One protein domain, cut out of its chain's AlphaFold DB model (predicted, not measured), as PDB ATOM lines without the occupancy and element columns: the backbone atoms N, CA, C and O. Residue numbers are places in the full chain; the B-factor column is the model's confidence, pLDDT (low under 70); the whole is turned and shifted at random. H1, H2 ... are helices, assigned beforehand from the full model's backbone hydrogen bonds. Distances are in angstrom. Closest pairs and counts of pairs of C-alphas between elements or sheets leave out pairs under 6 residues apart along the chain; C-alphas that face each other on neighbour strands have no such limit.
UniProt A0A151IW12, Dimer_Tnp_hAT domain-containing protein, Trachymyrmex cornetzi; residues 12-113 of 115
ATOM      1  N   ASP A  12      95.376  26.695  79.715       89.69
ATOM      2  CA  ASP A  12      93.949  27.002  79.876       89.69
ATOM      3  C   ASP A  12      93.496  28.152  78.970       89.69
ATOM      4  O   ASP A  12      92.465  28.065  78.307       89.69
ATOM      5  N   LEU A  13      94.312  29.207  78.863       91.06
ATOM      6  CA  LEU A  13      94.048  30.319  77.945       91.06
ATOM      7  C   LEU A  13      94.066  29.850  76.484       91.06
ATOM      8  O   LEU A  13      93.202  30.227  75.698       91.06
ATOM      9  N   THR A  14      95.029  29.001  76.125       90.62
ATOM     10  CA  THR A  14      95.135  28.445  74.770       90.62
ATOM     11  C   THR A  14      93.909  27.593  74.437       90.62
ATOM     12  O   THR A  14      93.354  27.701  73.345       90.62
ATOM     13  N   GLU A  15      93.452  26.773  75.380       91.19
ATOM     14  CA  GLU A  15      92.249  25.960  75.219       91.19
ATOM     15  C   GLU A  15      90.982  26.815  75.078       91.19
ATOM     16  O   GLU A  15      90.168  26.558  74.187       91.19
ATOM     17  N   LEU A  16      90.841  27.867  75.887       93.31
ATOM     18  CA  LEU A  16      89.737  28.820  75.776       93.31
ATOM     19  C   LEU A  16      89.711  29.496  74.399       93.31
ATOM     20  O   LEU A  16      88.659  29.546  73.760       93.31
ATOM     21  N   VAL A  17      90.864  29.972  73.924       92.69
ATOM     22  CA  VAL A  17      90.985  30.623  72.613       92.69
ATOM     23  C   VAL A  17      90.639  29.650  71.489       92.69
ATOM     24  O   VAL A  17      89.870  30.006  70.598       92.69
ATOM     25  N   PHE A  18      91.122  28.405  71.531       91.56
ATOM     26  CA  PHE A  18      90.767  27.413  70.511       91.56
ATOM     27  C   PHE A  18      89.274  27.088  70.499       91.56
ATOM     28  O   PHE A  18      88.681  26.993  69.425       91.56
ATOM     29  N   ARG A  19      88.648  26.967  71.674       91.50
ATOM     30  CA  ARG A  19      87.196  26.781  71.770       91.50
ATOM     31  C   ARG A  19      86.460  27.978  71.172       91.50
ATOM     32  O   ARG A  19      85.603  27.772  70.316       91.50
ATOM     33  N   ALA A  20      86.835  29.204  71.536       90.06
ATOM     34  CA  ALA A  20      86.221  30.422  71.011       90.06
ATOM     35  C   ALA A  20      86.366  30.546  69.483       90.06
ATOM     36  O   ALA A  20      85.403  30.876  68.800       90.06
ATOM     37  N   LEU A  21      87.537  30.213  68.936       87.31
ATOM     38  CA  LEU A  21      87.791  30.241  67.492       87.31
ATOM     39  C   LEU A  21      87.090  29.108  66.729       87.31
ATOM     40  O   LEU A  21      86.854  29.238  65.530       87.31
ATOM     41  N   SER A  22      86.753  28.001  67.397       88.12
ATOM     42  CA  SER A  22      85.982  26.909  66.789       88.12
ATOM     43  C   SER A  22      84.495  27.237  66.623       88.12
ATOM     44  O   SER A  22      83.808  26.581  65.834       88.12
ATOM     45  N   PHE A  23      83.990  28.250  67.337       83.50
ATOM     46  CA  PHE A  23      82.607  28.676  67.183       83.50
ATOM     47  C   PHE A  23      82.408  29.364  65.829       83.50
ATOM     48  O   PHE A  23      83.189  30.236  65.446       83.50
ATOM     49  N   PRO A  24      81.342  29.027  65.087       81.38
ATOM     50  CA  PRO A  24      80.990  29.763  63.886       81.38
ATOM     51  C   PRO A  24      80.521  31.171  64.276       81.38
ATOM     52  O   PRO A  24      79.401  31.355  64.736       81.38
ATOM     53  N   ILE A  25      81.381  32.170  64.075       80.12
ATOM     54  CA  ILE A  25      81.108  33.573  64.446       80.12
ATOM     55  C   ILE A  25      80.109  34.234  63.472       80.12
ATOM     56  O   ILE A  25      79.473  35.229  63.798       80.12
ATOM     57  N   SER A  26      79.945  33.680  62.264       83.75
ATOM     58  CA  SER A  26      79.128  34.266  61.196       83.75
ATOM     59  C   SER A  26      77.978  33.361  60.757       83.75
ATOM     60  O   SER A  26      78.158  32.157  60.531       83.75
ATOM     61  N   ASN A  27      76.829  33.992  60.503       87.81
ATOM     62  CA  ASN A  27      75.651  33.385  59.879       87.81
ATOM     63  C   ASN A  27      75.958  32.754  58.514       87.81
ATOM     64  O   ASN A  27      75.312  31.778  58.138       87.81
ATOM     65  N   ALA A  28      77.005  33.213  57.822       88.25
ATOM     66  CA  ALA A  28      77.452  32.633  56.557       88.25
ATOM     67  C   ALA A  28      77.762  31.125  56.668       88.25
ATOM     68  O   ALA A  28      77.629  30.379  55.696       88.25
ATOM     69  N   THR A  29      78.164  30.640  57.850       87.75
ATOM     70  CA  THR A  29      78.370  29.200  58.078       87.75
ATOM     71  C   THR A  29      77.051  28.434  58.051       87.75
ATOM     72  O   THR A  29      76.972  27.363  57.449       87.75
ATOM     73  N   VAL A  30      76.008  28.997  58.654       90.12
ATOM     74  CA  VAL A  30      74.665  28.411  58.677       90.12
ATOM     75  C   VAL A  30      74.047  28.461  57.278       90.12
ATOM     76  O   VAL A  30      73.559  27.444  56.788       90.12
ATOM     77  N   GLU A  31      74.158  29.595  56.584       92.62
ATOM     78  CA  GLU A  31      73.713  29.748  55.193       92.62
ATOM     79  C   GLU A  31      74.399  28.750  54.255       92.62
ATOM     80  O   GLU A  31      73.747  28.137  53.409       92.62
ATOM     81  N   ARG A  32      75.701  28.503  54.445       91.12
ATOM     82  CA  ARG A  32      76.426  27.471  53.693       91.12
ATOM     83  C   ARG A  32      75.839  26.079  53.929       91.12
ATOM     84  O   ARG A  32      75.694  25.317  52.975       91.12
ATOM     85  N   ILE A  33      75.481  25.738  55.167       91.69
ATOM     86  CA  ILE A  33      74.833  24.455  55.482       91.69
ATOM     87  C   ILE A  33      73.460  24.370  54.801       91.69
ATOM     88  O   ILE A  33      73.153  23.349  54.185       91.69
ATOM     89  N   PHE A  34      72.660  25.438  54.830       92.06
ATOM     90  CA  PHE A  34      71.374  25.478  54.124       92.06
ATOM     91  C   PHE A  34      71.525  25.375  52.603       92.06
ATOM     92  O   PHE A  34      70.750  24.670  51.959       92.06
ATOM     93  N   SER A  35      72.558  25.990  52.028       93.12
ATOM     94  CA  SER A  35      72.887  25.848  50.610       93.12
ATOM     95  C   SER A  35      73.208  24.390  50.251       93.12
ATOM     96  O   SER A  35      72.645  23.844  49.299       93.12
ATOM     97  N   ILE A  36      74.026  23.704  51.061       92.00
ATOM     98  CA  ILE A  36      74.308  22.269  50.880       92.00
ATOM     99  C   ILE A  36      73.011  21.452  50.989       92.00
ATOM    100  O   ILE A  36      72.779  20.558  50.170       92.00
ATOM    101  N   MET A  37      72.144  21.773  51.952       93.81
ATOM    102  CA  MET A  37      70.852  21.106  52.119       93.81
ATOM    103  C   MET A  37      69.961  21.271  50.888       93.81
ATOM    104  O   MET A  37      69.380  20.285  50.441       93.81
ATOM    105  N   ALA A  38      69.897  22.469  50.305       92.81
ATOM    106  CA  ALA A  38      69.129  22.737  49.091       92.81
ATOM    107  C   ALA A  38      69.642  21.934  47.879       92.81
ATOM    108  O   ALA A  38      68.852  21.474  47.056       92.81
ATOM    109  N   VAL A  39      70.956  21.695  47.787       91.06
ATOM    110  CA  VAL A  39      71.543  20.836  46.740       91.06
ATOM    111  C   VAL A  39      71.153  19.366  46.927       91.06
ATOM    112  O   VAL A  39      70.889  18.660  45.948       91.06
ATOM    113  N   ILE A  40      71.121  18.879  48.173       90.88
ATOM    114  CA  ILE A  40      70.702  17.502  48.477       90.88
ATOM    115  C   ILE A  40      69.199  17.340  48.227       90.88
ATOM    116  O   ILE A  40      68.786  16.423  47.512       90.88
ATOM    117  N   LYS A  41      68.398  18.256  48.772       91.75
ATOM    118  CA  LYS A  41      66.942  18.312  48.643       91.75
ATOM    119  C   LYS A  41      66.557  19.167  47.433       91.75
ATOM    120  O   LYS A  41      65.968  20.237  47.555       91.75
ATOM    121  N   SER A  42      66.930  18.688  46.248       88.94
ATOM    122  CA  SER A  42      66.559  19.338  44.992       88.94
ATOM    123  C   SER A  42      65.064  19.170  44.699       88.94
ATOM    124  O   SER A  42      64.413  18.283  45.253       88.94
ATOM    125  N   LYS A  43      64.512  19.975  43.778       84.56
ATOM    126  CA  LYS A  43      63.083  19.917  43.401       84.56
ATOM    127  C   LYS A  43      62.612  18.500  43.036       84.56
ATOM    128  O   LYS A  43      61.531  18.095  43.440       84.56
ATOM    129  N   LEU A  44      63.456  17.728  42.345       86.38
ATOM    130  CA  LEU A  44      63.174  16.340  41.953       86.38
ATOM    131  C   LEU A  44      63.335  15.328  43.104       86.38
ATOM    132  O   LEU A  44      62.749  14.253  43.068       86.38
ATOM    133  N   ARG A  45      64.128  15.648  44.136       81.19
ATOM    134  CA  ARG A  45      64.460  14.759  45.267       81.19
ATOM    135  C   ARG A  45      64.039  15.380  46.597       81.19
ATOM    136  O   ARG A  45      64.813  15.458  47.548       81.19
ATOM    137  N   ASN A  46      62.792  15.843  46.652       87.62
ATOM    138  CA  ASN A  46      62.241  16.532  47.818       87.62
ATOM    139  C   ASN A  46      61.734  15.562  48.912       87.62
ATOM    140  O   ASN A  46      61.652  15.927  50.086       87.62
ATOM    141  N   ARG A  47      61.420  14.311  48.541       88.69
ATOM    142  CA  ARG A  47      60.856  13.269  49.423       88.69
ATOM    143  C   ARG A  47      61.941  12.464  50.150       88.69
ATOM    144  O   ARG A  47      61.980  11.242  50.060       88.69
ATOM    145  N   LEU A  48      62.850  13.144  50.844       90.56
ATOM    146  CA  LEU A  48      63.844  12.491  51.704       90.56
ATOM    147  C   LEU A  48      63.337  12.441  53.143       90.56
ATOM    148  O   LEU A  48      62.860  13.447  53.672       90.56
ATOM    149  N   THR A  49      63.478  11.285  53.791       92.06
ATOM    150  CA  THR A  49      63.236  11.180  55.232       92.06
ATOM    151  C   THR A  49      64.305  11.972  55.986       92.06
ATOM    152  O   THR A  49      65.451  12.082  55.544       92.06
ATOM    153  N   MET A  50      63.950  12.522  57.149       92.12
ATOM    154  CA  MET A  50      64.895  13.263  57.992       92.12
ATOM    155  C   MET A  50      66.192  12.497  58.313       92.12
ATOM    156  O   MET A  50      67.260  13.081  58.116       92.12
ATOM    157  N   PRO A  51      66.172  11.213  58.737       95.00
ATOM    158  CA  PRO A  51      67.414  10.485  59.004       95.00
ATOM    159  C   PRO A  51      68.296  10.350  57.756       95.00
ATOM    160  O   PRO A  51      69.513  10.508  57.846       95.00
ATOM    161  N   MET A  52      67.697  10.137  56.580       92.38
ATOM    162  CA  MET A  52      68.434  10.043  55.320       92.38
ATOM    163  C   MET A  52      69.050  11.387  54.921       92.38
ATOM    164  O   MET A  52      70.217  11.440  54.532       92.38
ATOM    165  N   LEU A  53      68.300  12.482  55.064       93.81
ATOM    166  CA  LEU A  53      68.803  13.829  54.797       93.81
ATOM    167  C   LEU A  53      69.995  14.167  55.703       93.81
ATOM    168  O   LEU A  53      71.021  14.638  55.213       93.81
ATOM    169  N   VAL A  54      69.890  13.884  57.006       94.44
ATOM    170  CA  VAL A  54      70.974  14.115  57.973       94.44
ATOM    171  C   VAL A  54      72.206  13.275  57.637       94.44
ATOM    172  O   VAL A  54      73.320  13.799  57.671       94.44
ATOM    173  N   ALA A  55      72.027  12.001  57.275       94.50
ATOM    174  CA  ALA A  55      73.130  11.136  56.865       94.50
ATOM    175  C   ALA A  55      73.860  11.703  55.635       94.50
ATOM    176  O   ALA A  55      75.075  11.892  55.675       94.50
ATOM    177  N   LEU A  56      73.120  12.077  54.585       93.56
ATOM    178  CA  LEU A  56      73.691  12.652  53.363       93.56
ATOM    179  C   LEU A  56      74.411  13.983  53.618       93.56
ATOM    180  O   LEU A  56      75.502  14.209  53.087       93.56
ATOM    181  N   MET A  57      73.823  14.855  54.444       94.31
ATOM    182  CA  MET A  57      74.443  16.115  54.862       94.31
ATOM    183  C   MET A  57      75.779  15.867  55.565       94.31
ATOM    184  O   MET A  57      76.792  16.456  55.182       94.31
ATOM    185  N   ARG A  58      75.807  14.959  56.552       94.31
ATOM    186  CA  ARG A  58      77.025  14.604  57.297       94.31
ATOM    187  C   ARG A  58      78.109  14.054  56.378       94.31
ATOM    188  O   ARG A  58      79.243  14.521  56.455       94.31
ATOM    189  N   THR A  59      77.766  13.132  55.478       92.44
ATOM    190  CA  THR A  59      78.720  12.575  54.511       92.44
ATOM    191  C   THR A  59      79.322  13.665  53.623       92.44
ATOM    192  O   THR A  59      80.541  13.722  53.473       92.44
ATOM    193  N   ARG A  60      78.501  14.577  53.081       91.31
ATOM    194  CA  ARG A  60      79.004  15.679  52.243       91.31
ATOM    195  C   ARG A  60      79.907  16.639  53.007       91.31
ATOM    196  O   ARG A  60      80.952  17.020  52.486       91.31
ATOM    197  N   ILE A  61      79.520  17.030  54.219       92.31
ATOM    198  CA  ILE A  61      80.331  17.924  55.056       92.31
ATOM    199  C   ILE A  61      81.668  17.256  55.389       92.31
ATOM    200  O   ILE A  61      82.709  17.887  55.243       92.31
ATOM    201  N   HIS A  62      81.651  15.974  55.757       92.38
ATOM    202  CA  HIS A  62      82.859  15.211  56.059       92.38
ATOM    203  C   HIS A  62      83.821  15.157  54.863       92.38
ATOM    204  O   HIS A  62      85.000  15.480  55.004       92.38
ATOM    205  N   MET A  63      83.310  14.841  53.670       90.56
ATOM    206  CA  MET A  63      84.107  14.853  52.439       90.56
ATOM    207  C   MET A  63      84.682  16.244  52.137       90.56
ATOM    208  O   MET A  63      85.844  16.352  51.751       90.56
ATOM    209  N   ASN A  64      83.910  17.312  52.370       89.12
ATOM    210  CA  ASN A  64      84.364  18.688  52.166       89.12
ATOM    211  C   ASN A  64      85.497  19.082  53.132       89.12
ATOM    212  O   ASN A  64      86.495  19.657  52.705       89.12
ATOM    213  N   VAL A  65      85.385  18.723  54.418       90.31
ATOM    214  CA  VAL A  65      86.436  18.970  55.425       90.31
ATOM    215  C   VAL A  65      87.734  18.252  55.052       90.31
ATOM    216  O   VAL A  65      88.806  18.845  55.142       90.31
ATOM    217  N   LEU A  66      87.641  17.011  54.566       91.56
ATOM    218  CA  LEU A  66      88.795  16.241  54.090       91.56
ATOM    219  C   LEU A  66      89.293  16.670  52.699       91.56
ATOM    220  O   LEU A  66      90.277  16.120  52.211       91.56
ATOM    221  N   ARG A  67      88.622  17.630  52.046       89.81
ATOM    222  CA  ARG A  67      88.870  18.051  50.653       89.81
ATOM    223  C   ARG A  67      88.867  16.881  49.660       89.81
ATOM    224  O   ARG A  67      89.578  16.896  48.655       89.81
ATOM    225  N   LEU A  68      88.039  15.874  49.927       90.56
ATOM    226  CA  LEU A  68      87.855  14.712  49.066       90.56
ATOM    227  C   LEU A  68      86.654  14.931  48.144       90.56
ATOM    228  O   LEU A  68      85.561  15.295  48.574       90.56
ATOM    229  N   CYS A  69      86.862  14.680  46.855       82.19
ATOM    230  CA  CYS A  69      85.813  14.666  45.842       82.19
ATOM    231  C   CYS A  69      85.455  13.216  45.492       82.19
ATOM    232  O   CYS A  69      86.282  12.322  45.662       82.19
ATOM    233  N   CYS A  70      84.270  12.980  44.922       77.94
ATOM    234  CA  CYS A  70      83.861  11.661  44.417       77.94
ATOM    235  C   CYS A  70      84.863  11.042  43.427       77.94
ATOM    236  O   CYS A  70      84.903   9.828  43.291       77.94
ATOM    237  N   LYS A  71      85.689  11.868  42.776       85.19
ATOM    238  CA  LYS A  71      86.766  11.433  41.878       85.19
ATOM    239  C   LYS A  71      87.998  10.887  42.609       85.19
ATOM    240  O   LYS A  71      88.714  10.070  42.054       85.19
ATOM    241  N   ASN A  72      88.240  11.353  43.835       87.94
ATOM    242  CA  ASN A  72      89.461  11.075  44.599       87.94
ATOM    243  C   ASN A  72      89.203  10.128  45.779       87.94
ATOM    244  O   ASN A  72      90.142   9.674  46.428       87.94
ATOM    245  N   TYR A  73      87.936   9.868  46.103       88.81
ATOM    246  CA  TYR A  73      87.566   8.958  47.174       88.81
ATOM    247  C   TYR A  73      87.736   7.508  46.714       88.81
ATOM    248  O   TYR A  73      87.042   7.061  45.804       88.81
ATOM    249  N   CYS A  74      88.630   6.775  47.377       89.94
ATOM    250  CA  CYS A  74      88.831   5.351  47.143       89.94
ATOM    251  C   CYS A  74      88.242   4.550  48.319       89.94
ATOM    252  O   CYS A  74      88.719   4.703  49.449       89.94
ATOM    253  N   PRO A  75      87.197   3.729  48.104       88.56
ATOM    254  CA  PRO A  75      86.637   2.874  49.146       88.56
ATOM    255  C   PRO A  75      87.666   1.866  49.664       88.56
ATOM    256  O   PRO A  75      88.437   1.295  48.894       88.56
ATOM    257  N   THR A  76      87.649   1.585  50.968       92.06
ATOM    258  CA  THR A  76      88.499   0.524  51.522       92.06
ATOM    259  C   THR A  76      87.976  -0.861  51.113       92.06
ATOM    260  O   THR A  76      86.762  -1.039  50.967       92.06
ATOM    261  N   PRO A  77      88.843  -1.886  50.996       91.50
ATOM    262  CA  PRO A  77      88.405  -3.254  50.694       91.50
ATOM    263  C   PRO A  77      87.370  -3.791  51.692       91.50
ATOM    264  O   PRO A  77      86.446  -4.509  51.319       91.50
ATOM    265  N   TYR A  78      87.482  -3.389  52.962       91.31
ATOM    266  CA  TYR A  78      86.494  -3.700  53.994       91.31
ATOM    267  C   TYR A  78      85.115  -3.101  53.683       91.31
ATOM    268  O   TYR A  78      84.109  -3.799  53.782       91.31
ATOM    269  N   MET A  79      85.065  -1.834  53.256       88.94
ATOM    270  CA  MET A  79      83.820  -1.170  52.867       88.94
ATOM    271  C   MET A  79      83.153  -1.897  51.694       88.94
ATOM    272  O   MET A  79      81.954  -2.152  51.746       88.94
ATOM    273  N   LEU A  80      83.934  -2.289  50.681       88.38
ATOM    274  CA  LEU A  80      83.454  -3.068  49.534       88.38
ATOM    275  C   LEU A  80      82.890  -4.428  49.956       88.38
ATOM    276  O   LEU A  80      81.817  -4.817  49.502       88.38
ATOM    277  N   LYS A  81      83.565  -5.124  50.876       88.44
ATOM    278  CA  LYS A  81      83.066  -6.386  51.435       88.44
ATOM    279  C   LYS A  81      81.724  -6.200  52.146       88.44
ATOM    280  O   LYS A  81      80.855  -7.060  52.021       88.44
ATOM    281  N   LEU A  82      81.536  -5.072  52.834       85.44
ATOM    282  CA  LEU A  82      80.305  -4.760  53.557       85.44
ATOM    283  C   LEU A  82      79.087  -4.617  52.629       85.44
ATOM    284  O   LEU A  82      77.991  -5.017  53.012       85.44
ATOM    285  N   PHE A  83      79.287  -4.108  51.407       80.94
ATOM    286  CA  PHE A  83      78.225  -4.026  50.395       80.94
ATOM    287  C   PHE A  83      77.716  -5.402  49.945       80.94
ATOM    288  O   PHE A  83      76.562  -5.514  49.546       80.94
ATOM    289  N   ASN A  84      78.558  -6.435  50.040       78.31
ATOM    290  CA  ASN A  84      78.208  -7.806  49.663       78.31
ATOM    291  C   ASN A  84      77.737  -8.651  50.859       78.31
ATOM    292  O   ASN A  84      77.057  -9.651  50.661       78.31
ATOM    293  N   SER A  85      78.131  -8.300  52.089       71.44
ATOM    294  CA  SER A  85      77.820  -9.086  53.293       71.44
ATOM    295  C   SER A  85      76.542  -8.645  53.998       71.44
ATOM    296  O   SER A  85      75.885  -9.458  54.640       71.44
ATOM    297  N   HIS A  86      76.207  -7.354  53.928       63.72
ATOM    298  CA  HIS A  86      74.901  -6.876  54.348       63.72
ATOM    299  C   HIS A  86      73.967  -6.939  53.150       63.72
ATOM    300  O   HIS A  86      74.267  -6.417  52.084       63.72
ATOM    301  N   ASN A  87      72.833  -7.587  53.351       62.59
ATOM    302  CA  ASN A  87      71.763  -7.826  52.396       62.59
ATOM    303  C   ASN A  87      71.071  -6.517  51.932       62.59
ATOM    304  O   ASN A  87      69.895  -6.279  52.188       62.59
ATOM    305  N   ILE A  88      71.812  -5.631  51.254       67.88
ATOM    306  CA  ILE A  88      71.341  -4.322  50.759       67.88
ATOM    307  C   ILE A  88      70.170  -4.488  49.782       67.88
ATOM    308  O   ILE A  88      69.295  -3.626  49.711       67.88
ATOM    309  N   TYR A  89      70.145  -5.613  49.070       66.00
ATOM    310  CA  TYR A  89      69.125  -5.969  48.090       66.00
ATOM    311  C   TYR A  89      68.275  -7.164  48.516       66.00
ATOM    312  O   TYR A  89      67.615  -7.753  47.664       66.00
ATOM    313  N   GLU A  90      68.286  -7.562  49.792       63.94
ATOM    314  CA  GLU A  90      67.392  -8.633  50.230       63.94
ATOM    315  C   GLU A  90      65.959  -8.124  50.160       63.94
ATOM    316  O   GLU A  90      65.457  -7.393  51.020       63.94
ATOM    317  N   VAL A  91      65.315  -8.482  49.053       60.22
ATOM    318  CA  VAL A  91      63.901  -8.262  48.855       60.22
ATOM    319  C   VAL A  91      63.210  -9.114  49.901       60.22
ATOM    320  O   VAL A  91      63.155 -10.338  49.798       60.22
ATOM    321  N   LYS A  92      62.685  -8.466  50.941       61.88
ATOM    322  CA  LYS A  92      61.711  -9.109  51.816       61.88
ATOM    323  C   LYS A  92      60.549  -9.533  50.921       61.88
ATOM    324  O   LYS A  92      59.760  -8.692  50.491       61.88
ATOM    325  N   SER A  93      60.475 -10.832  50.636       54.16
ATOM    326  CA  SER A  93      59.460 -11.477  49.790       54.16
ATOM    327  C   SER A  93      58.023 -11.069  50.156       54.16
ATOM    328  O   SER A  93      57.144 -11.081  49.301       54.16
ATOM    329  N   SER A  94      57.799 -10.583  51.379       52.41
ATOM    330  CA  SER A  94      56.516 -10.072  51.860       52.41
ATOM    331  C   SER A  94      55.967  -8.830  51.138       52.41
ATOM    332  O   SER A  94      54.794  -8.543  51.319       52.41
ATOM    333  N   ARG A  95      56.762  -8.063  50.369       51.44
ATOM    334  CA  ARG A  95      56.245  -6.897  49.604       51.44
ATOM    335  C   ARG A  95      55.806  -7.228  48.180       51.44
ATOM    336  O   ARG A  95      54.927  -6.557  47.658       51.44
ATOM    337  N   ILE A  96      56.385  -8.269  47.581       53.56
ATOM    338  CA  ILE A  96      56.085  -8.650  46.194       53.56
ATOM    339  C   ILE A  96      54.621  -9.105  46.067       53.56
ATOM    340  O   ILE A  96      53.977  -8.805  45.072       53.56
ATOM    341  N   GLN A  97      54.076  -9.777  47.086       51.00
ATOM    342  CA  GLN A  97      52.689 -10.257  47.054       51.00
ATOM    343  C   GLN A  97      51.661  -9.116  47.092       51.00
ATOM    344  O   GLN A  97      50.650  -9.210  46.411       51.00
ATOM    345  N   THR A  98      51.928  -8.038  47.836       53.19
ATOM    346  CA  THR A  98      51.012  -6.888  47.944       53.19
ATOM    347  C   THR A  98      51.042  -6.009  46.691       53.19
ATOM    348  O   THR A  98      50.006  -5.551  46.236       53.19
ATOM    349  N   GLU A  99      52.215  -5.807  46.081       54.84
ATOM    350  CA  GLU A  99      52.331  -4.955  44.885       54.84
ATOM    351  C   GLU A  99      51.760  -5.617  43.614       54.84
ATOM    352  O   GLU A  99      51.303  -4.913  42.717       54.84
ATOM    353  N   LEU A 100      51.758  -6.955  43.530       58.09
ATOM    354  CA  LEU A 100      51.136  -7.693  42.421       58.09
ATOM    355  C   LEU A 100      49.606  -7.748  42.539       58.09
ATOM    356  O   LEU A 100      48.938  -7.594  41.522       58.09
ATOM    357  N   SER A 101      49.051  -7.910  43.751       56.06
ATOM    358  CA  SER A 101      47.593  -7.864  43.952       56.06
ATOM    359  C   SER A 101      47.034  -6.473  43.669       56.06
ATOM    360  O   SER A 101      46.064  -6.342  42.931       56.06
ATOM    361  N   ASP A 102      47.713  -5.427  44.153       55.09
ATOM    362  CA  ASP A 102      47.292  -4.042  43.925       55.09
ATOM    363  C   ASP A 102      47.367  -3.658  42.432       55.09
ATOM    364  O   ASP A 102      46.636  -2.775  41.979       55.09
ATOM    365  N   TYR A 103      48.237  -4.300  41.641       63.47
ATOM    366  CA  TYR A 103      48.308  -4.083  40.193       63.47
ATOM    367  C   TYR A 103      47.175  -4.793  39.439       63.47
ATOM    368  O   TYR A 103      46.594  -4.198  38.531       63.47
ATOM    369  N   GLU A 104      46.841  -6.033  39.812       63.78
ATOM    370  CA  GLU A 104      45.722  -6.764  39.198       63.78
ATOM    371  C   GLU A 104      44.367  -6.117  39.522       63.78
ATOM    372  O   GLU A 104      43.544  -5.962  38.615       63.78
ATOM    373  N   ASP A 105      44.171  -5.640  40.754       61.31
ATOM    374  CA  ASP A 105      42.930  -4.976  41.175       61.31
ATOM    375  C   ASP A 105      42.705  -3.646  40.429       61.31
ATOM    376  O   ASP A 105      41.623  -3.404  39.891       61.31
ATOM    377  N   ASN A 106      43.748  -2.815  40.287       63.88
ATOM    378  CA  ASN A 106      43.660  -1.560  39.524       63.88
ATOM    379  C   ASN A 106      43.456  -1.788  38.013       63.88
ATOM    380  O   ASN A 106      42.836  -0.967  37.330       63.88
ATOM    381  N   PHE A 107      43.989  -2.885  37.464       71.06
ATOM    382  CA  PHE A 107      43.811  -3.221  36.051       71.06
ATOM    383  C   PHE A 107      42.372  -3.669  35.757       71.06
ATOM    384  O   PHE A 107      41.776  -3.191  34.785       71.06
ATOM    385  N   LEU A 108      41.782  -4.511  36.613       67.06
ATOM    386  CA  LEU A 108      40.377  -4.922  36.497       67.06
ATOM    387  C   LEU A 108      39.410  -3.740  36.646       67.06
ATOM    388  O   LEU A 108      38.484  -3.621  35.845       67.06
ATOM    389  N   GLU A 109      39.657  -2.826  37.588       65.88
ATOM    390  CA  GLU A 109      38.819  -1.633  37.784       65.88
ATOM    391  C   GLU A 109      38.804  -0.733  36.531       65.88
ATOM    392  O   GLU A 109      37.753  -0.230  36.121       65.88
ATOM    393  N   SER A 110      39.942  -0.618  35.833       67.19
ATOM    394  CA  SER A 110      40.035   0.144  34.580       67.19
ATOM    395  C   SER A 110      39.266  -0.475  33.403       67.19
ATOM    396  O   SER A 110      38.788   0.258  32.539       67.19
ATOM    397  N   LEU A 111      39.104  -1.804  33.376       64.38
ATOM    398  CA  LEU A 111      38.321  -2.515  32.356       64.38
ATOM    399  C   LEU A 111      36.813  -2.409  32.613       64.38
ATOM    400  O   LEU A 111      36.040  -2.338  31.663       64.38
ATOM    401  N   THR A 112      36.397  -2.344  33.880       63.78
ATOM    402  CA  THR A 112      34.980  -2.206  34.267       63.78
ATOM    403  C   THR A 112      34.409  -0.796  34.089       63.78
ATOM    404  O   THR A 112      33.199  -0.621  34.164       63.78
ATOM    405  N   LEU A 113      35.257   0.209  33.847       56.66
ATOM    406  CA  LEU A 113      34.859   1.604  33.603       56.66
ATOM    407  C   LEU A 113      34.716   1.950  32.105       56.66
ATOM    408  O   LEU A 113      34.556   3.122  31.764       56.66
TER     409      LEU A 113
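What this domain is: This is residues 12 to 113 of the 115 residues of the protein "Dimer_Tnp_hAT domain-containing protein" of Trachymyrmex cornetzi (UniProt A0A151IW12). Five helices are strung along an open chain, H1 at one end and H5 at the other; only H2 and H3 meet, at a steep angle. Residues 12 to 32 and 74 to 113 stick out free, and these arms make the length. The 102 printed residues have helices H1 to H5 and no named strand: all helix, extended, radius of gyration of the C-alphas 23.0 A, spans 78 by 38 by 28 A.

How they stand to each other: H1, residues 12 to 22, touches no helix. H2, residues 27 to 40, touches H3, residues 50 to 65, with residues 36 to 40 alone, at a steep tilt of 64 degrees, opposite ways; their closest C-alphas, of Met 37 and Met 57, are 6.7 A apart. H4, residues 77 to 85, and H5, residues 93 to 112, touch no helix. Each O i to N i+4 pair is within hydrogen-bond range in H1, H2 and H3, against 4 of 5 in H4 and 14 of 16 in H5.

Where its parts are: H1 begins at C-alpha 12, (93.949, 27.002, 79.876). From first to last C-alpha H2 measures 20.2 A, H3 22.4 A and H5 30.4 A. H5 ends at C-alpha 112, (34.980, -2.206, 34.267).

The domain as a whole: The C-alphas farthest apart, of Leu 13 and Thr 112, are 80.3 A apart. The printed part has no cut; the link from H3 to H4 is long. Residues 86 to 106 and 108 to 113 have pLDDT under 70.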